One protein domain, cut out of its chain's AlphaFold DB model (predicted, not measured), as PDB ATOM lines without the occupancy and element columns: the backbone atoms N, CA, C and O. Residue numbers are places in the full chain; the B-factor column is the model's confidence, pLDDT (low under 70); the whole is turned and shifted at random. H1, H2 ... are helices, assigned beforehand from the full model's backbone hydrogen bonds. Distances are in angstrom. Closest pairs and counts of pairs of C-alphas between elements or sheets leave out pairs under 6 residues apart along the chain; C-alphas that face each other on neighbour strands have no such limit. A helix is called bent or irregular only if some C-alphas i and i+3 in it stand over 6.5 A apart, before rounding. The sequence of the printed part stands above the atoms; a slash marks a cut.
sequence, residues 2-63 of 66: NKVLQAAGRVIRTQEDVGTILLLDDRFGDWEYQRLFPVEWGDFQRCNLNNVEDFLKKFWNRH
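This is residues 2 to 63 of the 66 residues of the protein "Helicase" of gut metagenome (UniProt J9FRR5). Two ten-residue helices, H1 and H4, and a close pair of four-residue helices, H2 and H3, sit as three separate corners of a triangle, with long loops running between them. The first loop, residues 12 to 25, swings out from the end of H1 and then passes through the middle of the triangle to reach H2; the second, residues 35 to 51, winds from H3 to H4. The printed part has 62 residues with four named helices, in the order H1, H2, H3, H4, and no named strand; its class is all helix, though under half of the residues, 28 of the 62, are in named elements. The whole is only just compact, close to loose, with a radius of gyration of the C-alphas of 12.5 A and spans of 32 by 30 by 17 A.

Start at H1, residues 2 to 11, which touches no helix. Go on to H2, residues 26 to 29; H1 and H2 are apart. One residue later comes H3, residues 31 to 34, which is close to H2 but not clearly touching it: look at Phe 28 and Gln 34, whose C-alphas are the closest of the two helices at 6.4 A, with the helix centres 7.7 A apart. H1 and H3 are apart. Last comes H4, residues 52 to 61, which is apart from H1, from H2 and from H3. In the backbone of H4 each O i to N i+4 pair is within hydrogen-bond range, and in H1 5 of 6 are; H2 and H3 are too short for such a pair, and each has its one O i to N i+3 pair within range.

Find C-alpha 2 at (-30.870, 15.617, 3.633); from there H1 runs 14.9 A to C-alpha 11 at (-23.771, 11.560, 16.093). H2 begins at C-alpha 26, at (-45.545, 11.278, 12.927), and ends at residue 29; H3 follows from residue 31 to residue 34. H4 begins at Val 52 and runs 14.2 A to C-alpha 61 at (-26.996, -1.812, 27.935). No helix is bent or irregular.

Look for the two C-alphas farthest apart, those of Glu 32 and Asn 61, and you find them 32.7 A from each other. The C-alphas of Asn 2 and His 63, first and last of the printed part, are 27.8 A apart. The links from H1 to H2, 14 residues, and from H3 to H4, 17 residues, are long, and the link from H2 to H3 is tight. The printed part has no cut. Its mean pLDDT, in the B-factor column, is 92.7, and no printed residue of this model is under 70.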
ATOM      1  N   ASN A   2     -32.240  15.069   3.568       89.50
ATOM      2  CA  ASN A   2     -30.870  15.617   3.633       89.50
ATOM      3  C   ASN A   2     -30.455  16.237   4.985       89.50
ATOM      4  O   ASN A   2     -29.394  15.904   5.499       89.50
ATOM      5  N   LYS A   3     -31.293  17.087   5.600       89.25
ATOM      6  CA  LYS A   3     -30.976  17.699   6.909       89.25
ATOM      7  C   LYS A   3     -30.909  16.682   8.054       89.25
ATOM      8  O   LYS A   3     -30.076  16.816   8.939       89.25
ATOM      9  N   VAL A   4     -31.769  15.665   8.024       90.12
ATOM     10  CA  VAL A   4     -31.777  14.592   9.028       90.12
ATOM     11  C   VAL A   4     -30.514  13.746   8.901       90.12
ATOM     12  O   VAL A   4     -29.875  13.471   9.906       90.12
ATOM     13  N   LEU A   5     -30.100  13.409   7.675       90.50
ATOM     14  CA  LEU A   5     -28.859  12.663   7.441       90.50
ATOM     15  C   LEU A   5     -27.620  13.456   7.864       90.50
ATOM     16  O   LEU A   5     -26.706  12.905   8.466       90.50
ATOM     17  N   GLN A   6     -27.612  14.768   7.625       91.31
ATOM     18  CA  GLN A   6     -26.544  15.641   8.115       91.31
ATOM     19  C   GLN A   6     -26.486  15.683   9.649       91.31
ATOM     20  O   GLN A   6     -25.392  15.719  10.205       91.31
ATOM     21  N   ALA A   7     -27.636  15.672  10.333       92.06
ATOM     22  CA  ALA A   7     -27.700  15.605  11.792       92.06
ATOM     23  C   ALA A   7     -27.253  14.234  12.324       92.06
ATOM     24  O   ALA A   7     -26.465  14.177  13.264       92.06
ATOM     25  N   ALA A   8     -27.673  13.144  11.680       90.88
ATOM     26  CA  ALA A   8     -27.219  11.787  11.982       90.88
ATOM     27  C   ALA A   8     -25.688  11.666  11.889       90.88
ATOM     28  O   ALA A   8     -25.050  11.175  12.816       90.88
ATOM     29  N   GLY A   9     -25.084  12.233  10.839       91.12
ATOM     30  CA  GLY A   9     -23.626  12.297  10.674       91.12
ATOM     31  C   GLY A   9     -22.901  13.190  11.690       91.12
ATOM     32  O   GLY A   9     -21.676  13.277  11.670       91.12
ATOM     33  N   ARG A  10     -23.614  13.890  12.587       92.12
ATOM     34  CA  ARG A  10     -22.995  14.533  13.758       92.12
ATOM     35  C   ARG A  10     -22.851  13.582  14.937       92.12
ATOM     36  O   ARG A  10     -21.955  13.848  15.737       92.12
ATOM     37  N   VAL A  11     -23.707  12.561  15.018       90.44
ATOM     38  CA  VAL A  11     -23.771  11.560  16.093       90.44
ATOM     39  C   VAL A  11     -22.788  10.424  15.833       90.44
ATOM     40  O   VAL A  11     -22.063  10.052  16.741       90.44
ATOM     41  N   ILE A  12     -22.739   9.919  14.597       90.56
ATOM     42  CA  ILE A  12     -21.893   8.786  14.200       90.56
ATOM     43  C   ILE A  12     -20.927   9.276  13.116       90.56
ATOM     44  O   ILE A  12     -21.372   9.687  12.040       90.56
ATOM     45  N   ARG A  13     -19.622   9.300  13.410       90.81
ATOM     46  CA  ARG A  13     -18.563   9.852  12.542       90.81
ATOM     47  C   ARG A  13     -17.437   8.863  12.277       90.81
ATOM     48  O   ARG A  13     -16.880   8.892  11.180       90.81
ATOM     49  N   THR A  14     -17.089   8.035  13.255       92.00
ATOM     50  CA  THR A  14     -16.076   6.980  13.130       92.00
ATOM     51  C   THR A  14     -16.714   5.593  13.208       92.00
ATOM     52  O   THR A  14     -17.926   5.466  13.380       92.00
ATOM     53  N   GLN A  15     -15.912   4.541  13.020       90.50
ATOM     54  CA  GLN A  15     -16.402   3.159  13.095       90.50
ATOM     55  C   GLN A  15     -16.721   2.733  14.533       90.50
ATOM     56  O   GLN A  15     -17.471   1.785  14.746       90.50
ATOM     57  N   GLU A  16     -16.139   3.431  15.501       91.12
ATOM     58  CA  GLU A  16     -16.263   3.176  16.927       91.12
ATOM     59  C   GLU A  16     -17.398   3.975  17.566       91.12
ATOM     60  O   GLU A  16     -17.799   3.637  18.673       91.12
ATOM     61  N   ASP A  17     -17.924   5.009  16.904       92.12
ATOM     62  CA  ASP A  17     -19.012   5.820  17.450       92.12
ATOM     63  C   ASP A  17     -20.310   5.008  17.543       92.12
ATOM     64  O   ASP A  17     -20.811   4.470  16.550       92.12
ATOM     65  N   VAL A  18     -20.914   4.993  18.729       93.19
ATOM     66  CA  VAL A  18     -22.217   4.371  18.968       93.19
ATOM     67  C   VAL A  18     -23.216   5.431  19.416       93.19
ATOM     68  O   VAL A  18     -22.944   6.254  20.285       93.19
ATOM     69  N   GLY A  19     -24.414   5.416  18.833       92.69
ATOM     70  CA  GLY A  19     -25.456   6.366  19.196       92.69
ATOM     71  C   GLY A  19     -26.830   5.994  18.668       92.69
ATOM     72  O   GLY A  19     -26.985   5.137  17.800       92.69
ATOM     73  N   THR A  20     -27.845   6.675  19.194       93.81
ATOM     74  CA  THR A  20     -29.245   6.510  18.786       93.81
ATOM     75  C   THR A  20     -29.746   7.761  18.078       93.81
ATOM     76  O   THR A  20     -29.530   8.874  18.559       93.81
ATOM     77  N   ILE A  21     -30.483   7.592  16.979       93.50
ATOM     78  CA  ILE A  21     -31.148   8.687  16.263       93.50
ATOM     79  C   ILE A  21     -32.653   8.551  16.476       93.50
ATOM     80  O   ILE A  21     -33.246   7.543  16.098       93.50
ATOM     81  N   LEU A  22     -33.277   9.572  17.068       94.50
ATOM     82  CA  LEU A  22     -34.729   9.637  17.233       94.50
ATOM     83  C   LEU A  22     -35.310  10.609  16.210       94.50
ATOM     84  O   LEU A  22     -34.996  11.800  16.212       94.50
ATOM     85  N   LEU A  23     -36.182  10.097  15.345       93.94
ATOM     86  CA  LEU A  23     -36.945  10.909  14.408       93.94
ATOM     87  C   LEU A  23     -38.261  11.311  15.071       93.94
ATOM     88  O   LEU A  23     -39.181  10.506  15.191       93.94
ATOM     89  N   LEU A  24     -38.323  12.550  15.546       92.50
ATOM     90  CA  LEU A  24     -39.503  13.097  16.204       92.50
ATOM     91  C   LEU A  24     -40.393  13.738  15.147       92.50
ATOM     92  O   LEU A  24     -39.953  14.720  14.553       92.50
ATOM     93  N   ASP A  25     -41.574  13.150  14.920       91.56
ATOM     94  CA  ASP A  25     -42.746  13.635  14.160       91.56
ATOM     95  C   ASP A  25     -43.431  12.439  13.467       91.56
ATOM     96  O   ASP A  25     -42.760  11.574  12.895       91.56
ATOM     97  N   ASP A  26     -44.763  12.390  13.486       90.19
ATOM     98  CA  ASP A  26     -45.545  11.278  12.927       90.19
ATOM     99  C   ASP A  26     -45.313  11.061  11.422       90.19
ATOM    100  O   ASP A  26     -45.477   9.943  10.929       90.19
ATOM    101  N   ARG A  27     -44.857  12.089  10.688       92.06
ATOM    102  CA  ARG A  27     -44.515  11.995   9.258       92.06
ATOM    103  C   ARG A  27     -43.468  10.926   8.967       92.06
ATOM    104  O   ARG A  27     -43.517  10.304   7.916       92.06
ATOM    105  N   PHE A  28     -42.545  10.662   9.891       91.75
ATOM    106  CA  PHE A  28     -41.552   9.592   9.729       91.75
ATOM    107  C   PHE A  28     -42.166   8.182   9.838       91.75
ATOM    108  O   PHE A  28     -41.549   7.188   9.451       91.75
ATOM    109  N   GLY A  29     -43.400   8.088  10.337       90.31
ATOM    110  CA  GLY A  29     -44.220   6.883  10.323       90.31
ATOM    111  C   GLY A  29     -44.950   6.636   8.997       90.31
ATOM    112  O   GLY A  29     -45.487   5.539   8.819       90.31
ATOM    113  N   ASP A  30     -44.977   7.604   8.081       93.06
ATOM    114  CA  ASP A  30     -45.596   7.457   6.764       93.06
ATOM    115  C   ASP A  30     -44.687   6.650   5.821       93.06
ATOM    116  O   ASP A  30     -43.465   6.827   5.790       93.06
ATOM    117  N   TRP A  31     -45.293   5.765   5.032       91.00
ATOM    118  CA  TRP A  31     -44.602   4.949   4.041       91.00
ATOM    119  C   TRP A  31     -43.884   5.814   2.992       91.00
ATOM    120  O   TRP A  31     -42.790   5.456   2.557       91.00
ATOM    121  N   GLU A  32     -44.443   6.970   2.613       92.69
ATOM    122  CA  GLU A  32     -43.819   7.864   1.630       92.69
ATOM    123  C   GLU A  32     -42.486   8.421   2.134       92.69
ATOM    124  O   GLU A  32     -41.503   8.466   1.392       92.69
ATOM    125  N   TYR A  33     -42.431   8.792   3.414       91.62
ATOM    126  CA  TYR A  33     -41.210   9.277   4.052       91.62
ATOM    127  C   TYR A  33     -40.202   8.155   4.286       91.62
ATOM    128  O   TYR A  33     -39.006   8.366   4.080       91.62
ATOM    129  N   GLN A  34     -40.665   6.960   4.660       91.25
ATOM    130  CA  GLN A  34     -39.799   5.797   4.878       91.25
ATOM    131  C   GLN A  34     -39.070   5.367   3.603       91.25
ATOM    132  O   GLN A  34     -37.918   4.952   3.670       91.25
ATOM    133  N   ARG A  35     -39.674   5.554   2.421       91.31
ATOM    134  CA  ARG A  35     -39.000   5.317   1.127       91.31
ATOM    135  C   ARG A  35     -37.798   6.226   0.880       91.31
ATOM    136  O   ARG A  35     -37.002   5.943  -0.010       91.31
ATOM    137  N   LEU A  36     -37.682   7.322   1.627       92.12
ATOM    138  CA  LEU A  36     -36.555   8.248   1.552       92.12
ATOM    139  C   LEU A  36     -35.462   7.925   2.579       92.12
ATOM    140  O   LEU A  36     -34.460   8.645   2.630       92.12
ATOM    141  N   PHE A  37     -35.662   6.920   3.435       92.81
ATOM    142  CA  PHE A  37     -34.657   6.519   4.412       92.81
ATOM    143  C   PHE A  37     -33.492   5.811   3.715       92.81
ATOM    144  O   PHE A  37     -33.693   5.153   2.691       92.81
ATOM    145  N   PRO A  38     -32.269   5.936   4.257       91.75
ATOM    146  CA  PRO A  38     -31.157   5.093   3.843       91.75
ATOM    147  C   PRO A  38     -31.512   3.614   4.009       91.75
ATOM    148  O   PRO A  38     -32.238   3.244   4.935       91.75
ATOM    149  N   VAL A  39     -30.976   2.763   3.135       90.56
ATOM    150  CA  VAL A  39     -31.230   1.313   3.184       90.56
ATOM    151  C   VAL A  39     -30.708   0.698   4.486       90.56
ATOM    152  O   VAL A  39     -31.293  -0.244   5.015       90.56
ATOM    153  N   GLU A  40     -29.655   1.287   5.044       89.69
ATOM    154  CA  GLU A  40     -29.016   0.898   6.297       89.69
ATOM    155  C   GLU A  40     -29.927   1.110   7.514       89.69
ATOM    156  O   GLU A  40     -29.646   0.568   8.573       89.69
ATOM    157  N   TRP A  41     -31.011   1.886   7.388       91.12
ATOM    158  CA  TRP A  41     -31.986   2.112   8.463       91.12
ATOM    159  C   TRP A  41     -33.167   1.134   8.400       91.12
ATOM    160  O   TRP A  41     -34.185   1.367   9.044       91.12
ATOM    161  N   GLY A  42     -33.079   0.057   7.611       87.62
ATOM    162  CA  GLY A  42     -34.185  -0.876   7.371       87.62
ATOM    163  C   GLY A  42     -34.731  -1.599   8.612       87.62
ATOM    164  O   GLY A  42     -35.850  -2.106   8.566       87.62
ATOM    165  N   ASP A  43     -33.988  -1.626   9.717       90.06
ATOM    166  CA  ASP A  43     -34.365  -2.231  11.000       90.06
ATOM    167  C   ASP A  43     -34.825  -1.205  12.056       90.06
ATOM    168  O   ASP A  43     -34.892  -1.517  13.251       90.06
ATOM    169  N   PHE A  44     -35.177   0.017  11.632       92.62
ATOM    170  CA  PHE A  44     -35.695   1.047  12.529       92.62
ATOM    171  C   PHE A  44     -36.914   0.558  13.326       92.62
ATOM    172  O   PHE A  44     -37.754  -0.213  12.856       92.62
ATOM    173  N   GLN A  45     -37.058   1.072  14.546       93.19
ATOM    174  CA  GLN A  45     -38.166   0.723  15.430       93.19
ATOM    175  C   GLN A  45     -39.066   1.935  15.651       93.19
ATOM    176  O   GLN A  45     -38.594   3.030  15.961       93.19
ATOM    177  N   ARG A  46     -40.386   1.746  15.520       93.75
ATOM    178  CA  ARG A  46     -41.351   2.766  15.946       93.75
ATOM    179  C   ARG A  46     -41.413   2.789  17.467       93.75
ATOM    180  O   ARG A  46     -41.637   1.759  18.101       93.75
ATOM    181  N   CYS A  47     -41.280   3.978  18.031       94.69
ATOM    182  CA  CYS A  47     -41.426   4.206  19.457       94.69
ATOM    183  C   CYS A  47     -42.407   5.345  19.726       94.69
ATOM    184  O   CYS A  47     -42.766   6.117  18.839       94.69
ATOM    185  N   ASN A  48     -42.867   5.412  20.964       95.12
ATOM    186  CA  ASN A  48     -43.666   6.493  21.506       95.12
ATOM    187  C   ASN A  48     -43.180   6.800  22.927       95.12
ATOM    188  O   ASN A  48     -42.287   6.134  23.455       95.12
ATOM    189  N   LEU A  49     -43.792   7.794  23.567       95.06
ATOM    190  CA  LEU A  49     -43.392   8.238  24.905       95.06
ATOM    191  C   LEU A  49     -43.466   7.137  25.975       95.06
ATOM    192  O   LEU A  49     -42.761   7.230  26.971       95.06
ATOM    193  N   ASN A  50     -44.263   6.087  25.764       97.44
ATOM    194  CA  ASN A  50     -44.421   5.008  26.735       97.44
ATOM    195  C   ASN A  50     -43.325   3.936  26.635       97.44
ATOM    196  O   ASN A  50     -43.174   3.162  27.571       97.44
ATOM    197  N   ASN A  51     -42.606   3.831  25.508       96.81
ATOM    198  CA  ASN A  51     -41.638   2.746  25.278       96.81
ATOM    199  C   ASN A  51     -40.251   3.207  24.804       96.81
ATOM    200  O   ASN A  51     -39.325   2.397  24.750       96.81
ATOM    201  N   VAL A  52     -40.082   4.491  24.479       96.44
ATOM    202  CA  VAL A  52     -38.802   5.037  24.013       96.44
ATOM    203  C   VAL A  52     -37.688   4.841  25.042       96.44
ATOM    204  O   VAL A  52     -36.570   4.486  24.676       96.44
ATOM    205  N   GLU A  53     -38.000   4.990  26.331       97.19
ATOM    206  CA  GLU A  53     -37.029   4.806  27.411       97.19
ATOM    207  C   GLU A  53     -36.496   3.368  27.459       97.19
ATOM    208  O   GLU A  53     -35.288   3.156  27.573       97.19
ATOM    209  N   ASP A  54     -37.371   2.377  27.293       97.44
ATOM    210  CA  ASP A  54     -36.980   0.969  27.282       97.44
ATOM    211  C   ASP A  54     -36.107   0.629  26.075       97.44
ATOM    212  O   ASP A  54     -35.148  -0.137  26.202       97.44
ATOM    213  N   PHE A  55     -36.412   1.188  24.900       96.12
ATOM    214  CA  PHE A  55     -35.579   0.996  23.712       96.12
ATOM    215  C   PHE A  55     -34.188   1.597  23.897       96.12
ATOM    216  O   PHE A  55     -33.197   0.924  23.609       96.12
ATOM    217  N   LEU A  56     -34.109   2.815  24.436       95.69
ATOM    218  CA  LEU A  56     -32.840   3.474  24.733       95.69
ATOM    219  C   LEU A  56     -32.027   2.672  25.752       95.69
ATOM    220  O   LEU A  56     -30.868   2.360  25.494       95.69
ATOM    221  N   LYS A  57     -32.637   2.261  26.869       96.38
ATOM    222  CA  LYS A  57     -31.977   1.426  27.886       96.38
ATOM    223  C   LYS A  57     -31.456   0.118  27.297       96.38
ATOM    224  O   LYS A  57     -30.306  -0.240  27.521       96.38
ATOM    225  N   LYS A  58     -32.275  -0.592  26.512       95.88
ATOM    226  CA  LYS A  58     -31.862  -1.842  25.847       95.88
ATOM    227  C   LYS A  58     -30.706  -1.625  24.879       95.88
ATOM    228  O   LYS A  58     -29.838  -2.486  24.789       95.88
ATOM    229  N   PHE A  59     -30.704  -0.515  24.145       94.56
ATOM    230  CA  PHE A  59     -29.613  -0.180  23.242       94.56
ATOM    231  C   PHE A  59     -28.311   0.059  24.015       94.56
ATOM    232  O   PHE A  59     -27.343  -0.657  23.775       94.56
ATOM    233  N   TRP A  60     -28.312   0.970  24.988       95.31
ATOM    234  CA  TRP A  60     -27.105   1.342  25.733       95.31
ATOM    235  C   TRP A  60     -26.574   0.221  26.629       95.31
ATOM    236  O   TRP A  60     -25.368   0.035  26.723       95.31
ATOM    237  N   ASN A  61     -27.440  -0.634  27.181       96.06
ATOM    238  CA  ASN A  61     -26.996  -1.812  27.935       96.06
ATOM    239  C   ASN A  61     -26.230  -2.838  27.075       96.06
ATOM    240  O   ASN A  61     -25.498  -3.658  27.622       96.06
ATOM    241  N   ARG A  62     -26.404  -2.827  25.745       93.44
ATOM    242  CA  ARG A  62     -25.618  -3.665  24.816       93.44
ATOM    243  C   ARG A  62     -24.278  -3.035  24.434       93.44
ATOM    244  O   ARG A  62     -23.431  -3.738  23.892       93.44
ATOM    245  N   HIS A  63     -24.092  -1.750  24.727       91.12
ATOM    246  CA  HIS A  63     -22.887  -0.977  24.429       91.12
ATOM    247  C   HIS A  63     -22.394  -0.245  25.694       91.12
ATOM    248  O   HIS A  63     -22.394   0.981  25.718       91.12
TER     249      HIS A  63